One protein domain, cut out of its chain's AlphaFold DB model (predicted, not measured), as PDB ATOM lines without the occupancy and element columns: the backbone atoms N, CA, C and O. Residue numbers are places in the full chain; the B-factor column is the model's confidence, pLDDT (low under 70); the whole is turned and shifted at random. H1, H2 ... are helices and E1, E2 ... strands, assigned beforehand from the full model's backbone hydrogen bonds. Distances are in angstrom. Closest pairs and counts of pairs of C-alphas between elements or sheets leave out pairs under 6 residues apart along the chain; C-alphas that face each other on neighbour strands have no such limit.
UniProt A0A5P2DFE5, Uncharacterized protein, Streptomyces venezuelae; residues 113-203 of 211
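Overview. This is residues 113 to 203 of the 211 residues of an uncharacterized protein of Streptomyces venezuelae (UniProt A0A5P2DFE5). One long sheet is folded back on itself into two leaves, partly face to face with their strands crossed aslant: E5 and E4 make one leaf, E7, E8, E9 and E6 the other, and E1 is the hinge. Beyond one end of the E1, E4 and E5 strands runs the small hairpin of E2 and E3, where residues 125 to 130 stick out; beyond the other end lies the loop of residues 142 to 153, and the short H1 sits beside E1. The printed part has 91 residues, in the order E1 E2 E3 E4 E5 E6 H1 E7 E8 E9, and is mostly strand. The large sheet, E5 E4 E1 E7 E8 E9 E6, is antiparallel, though E1 and E7 meet only at a point. The whole is elongated, 51 by 28 by 25 A, and only just compact, close to loose, with a radius of gyration of the C-alphas of 14.7 A.

Along the chain. E1, residues 113 to 121, begins at C-alpha 113 at (82.761, -7.835, -11.541), bends by 63 degrees at residue 116 and spans 22.7 A. E2 is residues 124 to 126 and E3 residues 129 to 131. E4, residues 134 to 141, spans 22.0 A, and E5, residues 154 to 161, spans 23.6 A. E6 is residues 163 to 168, 13.0 A, and H1 residues 170 to 173. E7, residues 176 to 183, spans 22.1 A. E8, residues 189 to 193, spans 13.6 A, and E9, residues 198 to 202, 13.4 A, ends at C-alpha 202 at (85.841, -13.006, 6.871).

Arrangement. E1 and E4 are antiparallel, with N 119 and O 136 at 2.8 A. E4 and E5 form a hairpin, with N 137 and O 158 at 2.8 A. E1 meets E7 at C-alphas 114 and 176, 4.1 A apart. E7, E8 and E9 make a meander, each strand the antiparallel neighbour of the one before, with N 180 and O 192 at 2.9 A and N 191 and O 200 at 2.8 A. E6 is an edge strand antiparallel to E9, with N 167 and O 199 at 2.8 A. Between the leaves, the closest C-alphas of E5 and E9 are those of Cys 160 and Ala 202, 6.5 A apart. H1 is on the sheet at a height of 7.2 A, over none of its strands; it is too short for any O i to N i+4 pair, and its one O i to N i+3 pair is within range. E2 and E3 form a hairpin, with N 126 and O 129 at 2.9 A.

Size, cuts and confidence. The C-alphas farthest apart, those of Gln 128 and Ser 148, are 51.5 A apart. The printed part has no cut. The link from E4 to E5 is long, with 12 residues; the others are tight. The mean pLDDT of the printed part is 83.4, and residues 144 to 151 and 183 to 187 are under 70.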
ATOM      1  N   ALA A 113      82.363  -6.462 -11.265       90.38
ATOM      2  CA  ALA A 113      82.761  -7.835 -11.541       90.38
ATOM      3  C   ALA A 113      81.536  -8.675 -11.921       90.38
ATOM      4  O   ALA A 113      80.413  -8.343 -11.552       90.38
ATOM      5  N   ALA A 114      81.740  -9.772 -12.645       92.06
ATOM      6  CA  ALA A 114      80.720 -10.802 -12.826       92.06
ATOM      7  C   ALA A 114      81.108 -12.048 -12.022       92.06
ATOM      8  O   ALA A 114      82.248 -12.514 -12.114       92.06
ATOM      9  N   LEU A 115      80.173 -12.595 -11.242       92.19
ATOM     10  CA  LEU A 115      80.391 -13.852 -10.534       92.19
ATOM     11  C   LEU A 115      80.327 -15.015 -11.526       92.19
ATOM     12  O   LEU A 115      79.317 -15.216 -12.195       92.19
ATOM     13  N   VAL A 116      81.409 -15.784 -11.609       91.69
ATOM     14  CA  VAL A 116      81.497 -16.989 -12.447       91.69
ATOM     15  C   VAL A 116      81.182 -18.229 -11.622       91.69
ATOM     16  O   VAL A 116      80.465 -19.117 -12.071       91.69
ATOM     17  N   MET A 117      81.715 -18.289 -10.402       91.94
ATOM     18  CA  MET A 117      81.545 -19.424  -9.503       91.94
ATOM     19  C   MET A 117      81.612 -18.952  -8.056       91.94
ATOM     20  O   MET A 117      82.417 -18.084  -7.718       91.94
ATOM     21  N   ALA A 118      80.783 -19.557  -7.212       91.50
ATOM     22  CA  ALA A 118      80.865 -19.437  -5.770       91.50
ATOM     23  C   ALA A 118      80.737 -20.828  -5.141       91.50
ATOM     24  O   ALA A 118      79.848 -21.598  -5.502       91.50
ATOM     25  N   ALA A 119      81.628 -21.138  -4.207       90.50
ATOM     26  CA  ALA A 119      81.636 -22.385  -3.464       90.50
ATOM     27  C   ALA A 119      81.787 -22.095  -1.974       90.50
ATOM     28  O   ALA A 119      82.565 -21.227  -1.570       90.50
ATOM     29  N   TRP A 120      81.061 -22.863  -1.170       90.19
ATOM     30  CA  TRP A 120      81.199 -22.897   0.276       90.19
ATOM     31  C   TRP A 120      81.392 -24.342   0.717       90.19
ATOM     32  O   TRP A 120      80.681 -25.242   0.267       90.19
ATOM     33  N   THR A 121      82.349 -24.539   1.611       91.06
ATOM     34  CA  THR A 121      82.647 -25.826   2.223       91.06
ATOM     35  C   THR A 121      82.513 -25.665   3.728       91.06
ATOM     36  O   THR A 121      83.192 -24.828   4.325       91.06
ATOM     37  N   ALA A 122      81.640 -26.464   4.341       89.38
ATOM     38  CA  ALA A 122      81.519 -26.537   5.793       89.38
ATOM     39  C   ALA A 122      82.824 -27.045   6.428       89.38
ATOM     40  O   ALA A 122      83.588 -27.780   5.791       89.38
ATOM     41  N   ALA A 123      83.056 -26.697   7.695       91.75
ATOM     42  CA  ALA A 123      84.114 -27.333   8.471       91.75
ATOM     43  C   ALA A 123      83.857 -28.845   8.535       91.75
ATOM     44  O   ALA A 123      82.723 -29.276   8.755       91.75
ATOM     45  N   HIS A 124      84.888 -29.645   8.288       88.94
ATOM     46  CA  HIS A 124      84.780 -31.102   8.251       88.94
ATOM     47  C   HIS A 124      86.126 -31.753   8.556       88.94
ATOM     48  O   HIS A 124      87.174 -31.118   8.459       88.94
ATOM     49  N   THR A 125      86.105 -33.040   8.884       91.12
ATOM     50  CA  THR A 125      87.322 -33.835   9.064       91.12
ATOM     51  C   THR A 125      87.527 -34.714   7.840       91.12
ATOM     52  O   THR A 125      86.631 -35.461   7.457       91.12
ATOM     53  N   ASP A 126      88.712 -34.640   7.242       86.00
ATOM     54  CA  ASP A 126      89.118 -35.463   6.102       86.00
ATOM     55  C   ASP A 126      90.440 -36.165   6.431       86.00
ATOM     56  O   ASP A 126      91.389 -35.514   6.861       86.00
ATOM     57  N   TYR A 127      90.502 -37.493   6.289       84.81
ATOM     58  CA  TYR A 127      91.654 -38.319   6.699       84.81
ATOM     59  C   TYR A 127      92.232 -37.941   8.078       84.81
ATOM     60  O   TYR A 127      93.431 -37.708   8.220       84.81
ATOM     61  N   GLN A 128      91.367 -37.833   9.096       88.31
ATOM     62  CA  GLN A 128      91.721 -37.406  10.466       88.31
ATOM     63  C   GLN A 128      92.328 -35.995  10.582       88.31
ATOM     64  O   GLN A 128      92.766 -35.595  11.654       88.31
ATOM     65  N   THR A 129      92.331 -35.219   9.501       87.38
ATOM     66  CA  THR A 129      92.762 -33.824   9.495       87.38
ATOM     67  C   THR A 129      91.533 -32.932   9.548       87.38
ATOM     68  O   THR A 129      90.669 -33.001   8.671       87.38
ATOM     69  N   GLU A 130      91.451 -32.076  10.561       89.75
ATOM     70  CA  GLU A 130      90.411 -31.051  10.627       89.75
ATOM     71  C   GLU A 130      90.620 -30.013   9.518       89.75
ATOM     72  O   GLU A 130      91.718 -29.487   9.306       89.75
ATOM     73  N   ARG A 131      89.552 -29.738   8.771       88.00
ATOM     74  CA  ARG A 131      89.502 -28.728   7.719       88.00
ATOM     75  C   ARG A 131      88.553 -27.619   8.166       88.00
ATOM     76  O   ARG A 131      87.374 -27.902   8.401       88.00
ATOM     77  N   PRO A 132      89.024 -26.363   8.259       89.69
ATOM     78  CA  PRO A 132      88.148 -25.251   8.587       89.69
ATOM     79  C   PRO A 132      87.121 -25.029   7.473       89.69
ATOM     80  O   PRO A 132      87.323 -25.436   6.322       89.69
ATOM     81  N   ALA A 133      86.031 -24.337   7.806       89.75
ATOM     82  CA  ALA A 133      85.095 -23.863   6.796       89.75
ATOM     83  C   ALA A 133      85.822 -22.954   5.794       89.75
ATOM     84  O   ALA A 133      86.765 -22.246   6.147       89.75
ATOM     85  N   ALA A 134      85.387 -22.947   4.541       90.56
ATOM     86  CA  ALA A 134      86.014 -22.141   3.504       90.56
ATOM     87  C   ALA A 134      84.985 -21.623   2.506       90.56
ATOM     88  O   ALA A 134      84.007 -22.299   2.191       90.56
ATOM     89  N   ALA A 135      85.238 -20.432   1.973       90.75
ATOM     90  CA  ALA A 135      84.524 -19.894   0.825       90.75
ATOM     91  C   ALA A 135      85.509 -19.598  -0.309       90.75
ATOM     92  O   ALA A 135      86.630 -19.137  -0.074       90.75
ATOM     93  N   GLN A 136      85.093 -19.866  -1.543       90.75
ATOM     94  CA  GLN A 136      85.860 -19.586  -2.755       90.75
ATOM     95  C   GLN A 136      84.961 -18.938  -3.800       90.75
ATOM     96  O   GLN A 136      83.829 -19.365  -4.008       90.75
ATOM     97  N   LEU A 137      85.484 -17.923  -4.475       90.25
ATOM     98  CA  LEU A 137      84.793 -17.161  -5.501       90.25
ATOM     99  C   LEU A 137      85.689 -17.034  -6.730       90.25
ATOM    100  O   LEU A 137      86.894 -16.807  -6.615       90.25
ATOM    101  N   GLN A 138      85.082 -17.127  -7.907       90.94
ATOM    102  CA  GLN A 138      85.706 -16.761  -9.171       90.94
ATOM    103  C   GLN A 138      84.971 -15.571  -9.760       90.94
ATOM    104  O   GLN A 138      83.763 -15.624 -10.003       90.94
ATOM    105  N   LEU A 139      85.720 -14.505 -10.001       90.38
ATOM    106  CA  LEU A 139      85.223 -13.241 -10.509       90.38
ATOM    107  C   LEU A 139      85.826 -12.993 -11.886       90.38
ATOM    108  O   LEU A 139      87.044 -13.037 -12.058       90.38
ATOM    109  N   ALA A 140      84.978 -12.717 -12.869       90.38
ATOM    110  CA  ALA A 140      85.415 -12.129 -14.121       90.38
ATOM    111  C   ALA A 140      85.470 -10.611 -13.930       90.38
ATOM    112  O   ALA A 140      84.462  -9.964 -13.648       90.38
ATOM    113  N   LEU A 141      86.670 -10.059 -14.056       88.50
ATOM    114  CA  LEU A 141      86.955  -8.645 -13.894       88.50
ATOM    115  C   LEU A 141      87.082  -7.988 -15.272       88.50
ATOM    116  O   LEU A 141      87.747  -8.554 -16.157       88.50
ATOM    117  N   PRO A 142      86.498  -6.795 -15.458       82.81
ATOM    118  CA  PRO A 142      86.667  -6.047 -16.687       82.81
ATOM    119  C   PRO A 142      88.136  -5.616 -16.871       82.81
ATOM    120  O   PRO A 142      88.961  -5.685 -15.942       82.81
ATOM    121  N   PRO A 143      88.498  -5.174 -18.086       76.88
ATOM    122  CA  PRO A 143      89.807  -4.591 -18.354       76.88
ATOM    123  C   PRO A 143      90.090  -3.445 -17.383       76.88
ATOM    124  O   PRO A 143      89.194  -2.669 -17.057       76.88
ATOM    125  N   SER A 144      91.334  -3.345 -16.904       66.69
ATOM    126  CA  SER A 144      91.726  -2.222 -16.050       66.69
ATOM    127  C   SER A 144      91.518  -0.917 -16.820       66.69
ATOM    128  O   SER A 144      91.928  -0.805 -17.975       66.69
ATOM    129  N   THR A 145      90.867   0.049 -16.178       58.50
ATOM    130  CA  THR A 145      90.437   1.332 -16.753       58.50
ATOM    131  C   THR A 145      91.583   2.227 -17.229       58.50
ATOM    132  O   THR A 145      91.321   3.271 -17.816       58.50
ATOM    133  N   ASP A 146      92.840   1.831 -17.018       56.53
ATOM    134  CA  ASP A 146      93.989   2.711 -17.211       56.53
ATOM    135  C   ASP A 146      94.393   2.893 -18.687       56.53
ATOM    136  O   ASP A 146      94.915   3.940 -19.055       56.53
ATOM    137  N   LYS A 147      94.099   1.939 -19.587       45.59
ATOM    138  CA  LYS A 147      94.247   2.136 -21.045       45.59
ATOM    139  C   LYS A 147      93.270   1.263 -21.826       45.59
ATOM    140  O   LYS A 147      93.443   0.051 -21.894       45.59
ATOM    141  N   SER A 148      92.318   1.914 -22.497       50.09
ATOM    142  CA  SER A 148      91.349   1.354 -23.454       50.09
ATOM    143  C   SER A 148      90.416   0.266 -22.902       50.09
ATOM    144  O   SER A 148      90.829  -0.817 -22.498       50.09
ATOM    145  N   SER A 149      89.112   0.514 -22.998       56.66
ATOM    146  CA  SER A 149      88.018  -0.425 -22.707       56.66
ATOM    147  C   SER A 149      88.002  -1.693 -23.587       56.66
ATOM    148  O   SER A 149      87.062  -2.477 -23.507       56.66
ATOM    149  N   SER A 150      89.031  -1.929 -24.412       61.03
ATOM    150  CA  SER A 150      89.142  -3.060 -25.341       61.03
ATOM    151  C   SER A 150      90.064  -4.187 -24.860       61.03
ATOM    152  O   SER A 150      90.382  -5.091 -25.635       61.03
ATOM    153  N   GLY A 151      90.563  -4.136 -23.622       65.75
ATOM    154  CA  GLY A 151      91.370  -5.227 -23.072       65.75
ATOM    155  C   GLY A 151      90.568  -6.528 -22.894       65.75
ATOM    156  O   GLY A 151      89.336  -6.514 -22.892       65.75
ATOM    157  N   PRO A 152      91.234  -7.681 -22.732       75.94
ATOM    158  CA  PRO A 152      90.549  -8.921 -22.395       75.94
ATOM    159  C   PRO A 152      90.052  -8.894 -20.943       75.94
ATOM    160  O   PRO A 152      90.727  -8.373 -20.049       75.94
ATOM    161  N   TRP A 153      88.901  -9.522 -20.699       82.94
ATOM    162  CA  TRP A 153      88.437  -9.836 -19.347       82.94
ATOM    163  C   TRP A 153      89.445 -10.734 -18.628       82.94
ATOM    164  O   TRP A 153      90.112 -11.572 -19.246       82.94
ATOM    165  N   ARG A 154      89.556 -10.565 -17.312       84.69
ATOM    166  CA  ARG A 154      90.489 -11.322 -16.471       84.69
ATOM    167  C   ARG A 154      89.708 -12.131 -15.452       84.69
ATOM    168  O   ARG A 154      88.880 -11.577 -14.743       84.69
ATOM    169  N   LEU A 155      89.982 -13.427 -15.366       86.19
ATOM    170  CA  LEU A 155      89.464 -14.247 -14.277       86.19
ATOM    171  C   LEU A 155      90.317 -14.011 -13.028       86.19
ATOM    172  O   LEU A 155      91.538 -13.903 -13.134       86.19
ATOM    173  N   ARG A 156      89.676 -13.943 -11.863       85.69
ATOM    174  CA  ARG A 156      90.321 -13.809 -10.561       85.69
ATOM    175  C   ARG A 156      89.681 -14.771  -9.575       85.69
ATOM    176  O   ARG A 156      88.465 -14.743  -9.404       85.69
ATOM    177  N   THR A 157      90.492 -15.581  -8.908       86.38
ATOM    178  CA  THR A 157      90.025 -16.446  -7.828       86.38
ATOM    179  C   THR A 157      90.394 -15.829  -6.489       86.38
ATOM    180  O   THR A 157      91.556 -15.513  -6.232       86.38
ATOM    181  N   VAL A 158      89.403 -15.698  -5.610       86.19
ATOM    182  CA  VAL A 158      89.586 -15.277  -4.219       86.19
ATOM    183  C   VAL A 158      88.932 -16.285  -3.288       86.19
ATOM    184  O   VAL A 158      87.964 -16.948  -3.648       86.19
ATOM    185  N   GLY A 159      89.459 -16.430  -2.082       87.19
ATOM    186  CA  GLY A 159      88.840 -17.274  -1.070       87.19
ATOM    187  C   GLY A 159      89.200 -16.831   0.333       87.19
ATOM    188  O   GLY A 159      90.143 -16.067   0.521       87.19
ATOM    189  N   CYS A 160      88.456 -17.320   1.310       85.44
ATOM    190  CA  CYS A 160      88.719 -17.082   2.719       85.44
ATOM    191  C   CYS A 160      88.488 -18.368   3.511       85.44
ATOM    192  O   CYS A 160      87.600 -19.167   3.195       85.44
ATOM    193  N   THR A 161      89.305 -18.559   4.537       87.62
ATOM    194  CA  THR A 161      89.093 -19.574   5.568       87.62
ATOM    195  C   THR A 161      88.235 -18.973   6.670       87.62
ATOM    196  O   THR A 161      88.393 -17.800   6.998       87.62
ATOM    197  N   GLU A 162      87.327 -19.775   7.212       87.06
ATOM    198  CA  GLU A 162      86.430 -19.423   8.314       87.06
ATOM    199  C   GLU A 162      85.618 -18.143   8.038       87.06
ATOM    200  O   GLU A 162      85.755 -17.139   8.740       87.06
ATOM    201  N   PRO A 163      84.777 -18.134   6.981       87.31
ATOM    202  CA  PRO A 163      83.889 -17.005   6.741       87.31
ATOM    203  C   PRO A 163      82.901 -16.852   7.906       87.31
ATOM    204  O   PRO A 163      82.193 -17.794   8.261       87.31
ATOM    205  N   ASN A 164      82.798 -15.637   8.441       87.69
ATOM    206  CA  ASN A 164      81.798 -15.264   9.444       87.69
ATOM    207  C   ASN A 164      80.387 -15.276   8.844       87.69
ATOM    208  O   ASN A 164      79.401 -15.523   9.536       87.69
ATOM    209  N   SER A 165      80.276 -14.961   7.552       86.88
ATOM    210  CA  SER A 165      79.022 -15.024   6.816       86.88
ATOM    211  C   SER A 165      79.261 -15.322   5.341       86.88
ATOM    212  O   SER A 165      80.239 -14.871   4.743       86.88
ATOM    213  N   PHE A 166      78.339 -16.084   4.757       91.56
ATOM    214  CA  PHE A 166      78.277 -16.355   3.329       91.56
ATOM    215  C   PHE A 166      76.809 -16.311   2.902       91.56
ATOM    216  O   PHE A 166      76.006 -17.140   3.330       91.56
ATOM    217  N   ARG A 167      76.440 -15.314   2.098       92.19
ATOM    218  CA  ARG A 167      75.100 -15.166   1.518       92.19
ATOM    219  C   ARG A 167      75.233 -15.079   0.012       92.19
ATOM    220  O   ARG A 167      76.047 -14.310  -0.492       92.19
ATOM    221  N   LEU A 168      74.427 -15.866  -0.686       94.31
ATOM    222  CA  LEU A 168      74.439 -15.939  -2.136       94.31
ATOM    223  C   LEU A 168      73.008 -16.028  -2.655       94.31
ATOM    224  O   LEU A 168      72.254 -16.931  -2.298       94.31
ATOM    225  N   HIS A 169      72.674 -15.104  -3.542       92.62
ATOM    226  CA  HIS A 169      71.436 -15.063  -4.297       92.62
ATOM    227  C   HIS A 169      71.741 -15.276  -5.780       92.62
ATOM    228  O   HIS A 169      72.776 -14.838  -6.283       92.62
ATOM    229  N   ALA A 170      70.810 -15.896  -6.512       89.62
ATOM    230  CA  ALA A 170      70.971 -16.142  -7.948       89.62
ATOM    231  C   ALA A 170      71.200 -14.851  -8.760       89.62
ATOM    232  O   ALA A 170      71.879 -14.882  -9.784       89.62
ATOM    233  N   ALA A 171      70.703 -13.707  -8.271       90.88
ATOM    234  CA  ALA A 171      70.943 -12.390  -8.858       90.88
ATOM    235  C   ALA A 171      72.442 -12.044  -8.985       90.88
ATOM    236  O   ALA A 171      72.819 -11.334  -9.911       90.88
ATOM    237  N   ALA A 172      73.317 -12.610  -8.141       90.25
ATOM    238  CA  ALA A 172      74.762 -12.395  -8.234       90.25
ATOM    239  C   ALA A 172      75.375 -12.904  -9.554       90.25
ATOM    240  O   ALA A 172      76.440 -12.436  -9.955       90.25
ATOM    241  N   PHE A 173      74.705 -13.841 -10.237       90.62
ATOM    242  CA  PHE A 173      75.133 -14.407 -11.519       90.62
ATOM    243  C   PHE A 173      74.544 -13.679 -12.738       90.62
ATOM    244  O   PHE A 173      74.815 -14.077 -13.870       90.62
ATOM    245  N   GLN A 174      73.758 -12.610 -12.553       91.62
ATOM    246  CA  GLN A 174      73.140 -11.853 -13.653       91.62
ATOM    247  C   GLN A 174      74.120 -10.873 -14.319       91.62
ATOM    248  O   GLN A 174      73.820  -9.702 -14.541       91.62
ATOM    249  N   GLY A 175      75.310 -11.368 -14.662       87.69
ATOM    250  CA  GLY A 175      76.338 -10.605 -15.360       87.69
ATOM    251  C   GLY A 175      77.111  -9.625 -14.468       87.69
ATOM    252  O   GLY A 175      77.155  -9.791 -13.243       87.69
ATOM    253  N   PRO A 176      77.793  -8.638 -15.083       89.50
ATOM    254  CA  PRO A 176      78.617  -7.675 -14.364       89.50
ATOM    255  C   PRO A 176      77.778  -6.777 -13.453       89.50
ATOM    256  O   PRO A 176      76.797  -6.183 -13.893       89.50
ATOM    257  N   GLY A 177      78.193  -6.649 -12.198       87.94
ATOM    258  CA  GLY A 177      77.546  -5.807 -11.198       87.94
ATOM    259  C   GLY A 177      78.538  -5.007 -10.373       87.94
ATOM    260  O   GLY A 177      79.735  -5.308 -10.413       87.94
ATOM    261  N   PRO A 178      78.060  -4.006  -9.612       87.69
ATOM    262  CA  PRO A 178      78.883  -3.260  -8.673       87.69
ATOM    263  C   PRO A 178      79.586  -4.207  -7.706       87.69
ATOM    264  O   PRO A 178      78.929  -5.045  -7.083       87.69
ATOM    265  N   LEU A 179      80.902  -4.061  -7.596       86.94
ATOM    266  CA  LEU A 179      81.730  -4.803  -6.658       86.94
ATOM    267  C   LEU A 179      82.247  -3.846  -5.589       86.94
ATOM    268  O   LEU A 179      82.880  -2.837  -5.901       86.94
ATOM    269  N   VAL A 180      82.018  -4.192  -4.326       84.94
ATOM    270  CA  VAL A 180      82.507  -3.419  -3.187       84.94
ATOM    271  C   VAL A 180      83.284  -4.340  -2.262       84.94
ATOM    272  O   VAL A 180      82.788  -5.370  -1.813       84.94
ATOM    273  N   GLN A 181      84.520  -3.956  -1.956       82.19
ATOM    274  CA  GLN A 181      85.306  -4.585  -0.904       82.19
ATOM    275  C   GLN A 181      85.420  -3.603   0.261       82.19
ATOM    276  O   GLN A 181      85.895  -2.483   0.081       82.19
ATOM    277  N   VAL A 182      84.982  -4.018   1.450       75.75
ATOM    278  CA  VAL A 182      85.041  -3.210   2.675       75.75
ATOM    279  C   VAL A 182      86.006  -3.864   3.659       75.75
ATOM    280  O   VAL A 182      86.031  -5.085   3.801       75.75
ATOM    281  N   GLY A 183      86.799  -3.052   4.358       67.50
ATOM    282  CA  GLY A 183      87.810  -3.517   5.310       67.50
ATOM    283  C   GLY A 183      89.194  -3.710   4.684       67.50
ATOM    284  O   GLY A 183      89.419  -3.419   3.509       67.50
ATOM    285  N   LYS A 184      90.157  -4.160   5.494       61.97
ATOM    286  CA  LYS A 184      91.539  -4.394   5.042       61.97
ATOM    287  C   LYS A 184      91.697  -5.858   4.615       61.97
ATOM    288  O   LYS A 184      91.255  -6.723   5.361       61.97
ATOM    289  N   PRO A 185      92.380  -6.171   3.494       54.88
ATOM    290  CA  PRO A 185      92.586  -7.553   3.041       54.88
ATOM    291  C   PRO A 185      93.258  -8.483   4.063       54.88
ATOM    292  O   PRO A 185      93.136  -9.695   3.933       54.88
ATOM    293  N   THR A 186      93.968  -7.922   5.048       56.62
ATOM    294  CA  THR A 186      94.681  -8.629   6.126       56.62
ATOM    295  C   THR A 186      93.930  -8.647   7.466       56.62
ATOM    296  O   THR A 186      94.492  -9.082   8.465       56.62
ATOM    297  N   ALA A 187      92.696  -8.136   7.521       64.56
ATOM    298  CA  ALA A 187      91.871  -8.061   8.729       64.56
ATOM    299  C   ALA A 187      90.409  -8.404   8.395       64.56
ATOM    300  O   ALA A 187      90.129  -8.950   7.328       64.56
ATOM    301  N   ALA A 188      89.473  -8.059   9.288       70.69
ATOM    302  CA  ALA A 188      88.051  -8.196   9.015       70.69
ATOM    303  C   ALA A 188      87.683  -7.463   7.716       70.69
ATOM    304  O   ALA A 188      87.881  -6.249   7.582       70.69
ATOM    305  N   CYS A 189      87.167  -8.216   6.755       76.12
ATOM    306  CA  CYS A 189      86.861  -7.717   5.428       76.12
ATOM    307  C   CYS A 189      85.629  -8.410   4.865       76.12
ATOM    308  O   CYS A 189      85.439  -9.617   5.046       76.12
ATOM    309  N   SER A 190      84.819  -7.649   4.141       81.69
ATOM    310  CA  SER A 190      83.685  -8.168   3.397       81.69
ATOM    311  C   SER A 190      83.820  -7.875   1.914       81.69
ATOM    312  O   SER A 190      84.417  -6.882   1.494       81.69
ATOM    313  N   LEU A 191      83.267  -8.783   1.124       87.19
ATOM    314  CA  LEU A 191      83.100  -8.638  -0.305       87.19
ATOM    315  C   LEU A 191      81.607  -8.659  -0.607       87.19
ATOM    316  O   LEU A 191      80.922  -9.612  -0.233       87.19
ATOM    317  N   ASP A 192      81.144  -7.615  -1.280       88.75
ATOM    318  CA  ASP A 192      79.774  -7.444  -1.733       88.75
ATOM    319  C   ASP A 192      79.729  -7.366  -3.263       88.75
ATOM    320  O   ASP A 192      80.554  -6.687  -3.885       88.75
ATOM    321  N   LEU A 193      78.769  -8.066  -3.868       90.12
ATOM    322  CA  LEU A 193      78.455  -7.948  -5.289       90.12
ATOM    323  C   LEU A 193      76.959  -7.723  -5.475       90.12
ATOM    324  O   LEU A 193      76.143  -8.388  -4.830       90.12
ATOM    325  N   HIS A 194      76.614  -6.852  -6.431       88.25
ATOM    326  CA  HIS A 194      75.222  -6.547  -6.783       88.25
ATOM    327  C   HIS A 194      74.409  -6.096  -5.556       88.25
ATOM    328  O   HIS A 194      73.254  -6.482  -5.402       88.25
ATOM    329  N   GLN A 195      75.016  -5.286  -4.679       86.44
ATOM    330  CA  GLN A 195      74.359  -4.689  -3.508       86.44
ATOM    331  C   GLN A 195      73.713  -5.747  -2.596       86.44
ATOM    332  O   GLN A 195      72.529  -5.678  -2.269       86.44
ATOM    333  N   GLY A 196      74.494  -6.751  -2.201       83.62
ATOM    334  CA  GLY A 196      74.058  -7.811  -1.291       83.62
ATOM    335  C   GLY A 196      73.574  -9.096  -1.959       83.62
ATOM    336  O   GLY A 196      73.244 -10.048  -1.248       83.62
ATOM    337  N   ALA A 197      73.568  -9.191  -3.294       88.94
ATOM    338  CA  ALA A 197      73.270 -10.463  -3.956       88.94
ATOM    339  C   ALA A 197      74.353 -11.520  -3.678       88.94
ATOM    340  O   ALA A 197      74.054 -12.711  -3.611       88.94
ATOM    341  N   LEU A 198      75.601 -11.094  -3.482       91.00
ATOM    342  CA  LEU A 198      76.644 -11.887  -2.838       91.00
ATOM    343  C   LEU A 198      77.214 -11.067  -1.688       91.00
ATOM    344  O   LEU A 198      77.628  -9.934  -1.904       91.00
ATOM    345  N   LEU A 199      77.302 -11.676  -0.509       90.06
ATOM    346  CA  LEU A 199      78.018 -11.124   0.631       90.06
ATOM    347  C   LEU A 199      78.857 -12.222   1.277       90.06
ATOM    348  O   LEU A 199      78.326 -13.236   1.733       90.06
ATOM    349  N   VAL A 200      80.160 -11.991   1.369       88.06
ATOM    350  CA  VAL A 200      81.069 -12.844   2.137       88.06
ATOM    351  C   VAL A 200      81.840 -11.972   3.105       88.06
ATOM    352  O   VAL A 200      82.480 -11.015   2.678       88.06
ATOM    353  N   ALA A 201      81.795 -12.294   4.394       85.94
ATOM    354  CA  ALA A 201      82.591 -11.618   5.411       85.94
ATOM    355  C   ALA A 201      83.545 -12.609   6.073       85.94
ATOM    356  O   ALA A 201      83.136 -13.700   6.467       85.94
ATOM    357  N   ALA A 202      84.802 -12.211   6.231       82.75
ATOM    358  CA  ALA A 202      85.841 -13.006   6.871       82.75
ATOM    359  C   ALA A 202      86.554 -12.176   7.941       82.75
ATOM    360  O   ALA A 202      86.788 -10.984   7.740       82.75
ATOM    361  N   GLY A 203      86.904 -12.803   9.066       72.94
ATOM    362  CA  GLY A 203      87.670 -12.157  10.139       72.94
ATOM    363  C   GLY A 203      89.178 -12.081   9.867       72.94
ATOM    364  O   GLY A 203      89.827 -11.137  10.308       72.94
TER     365      GLY A 203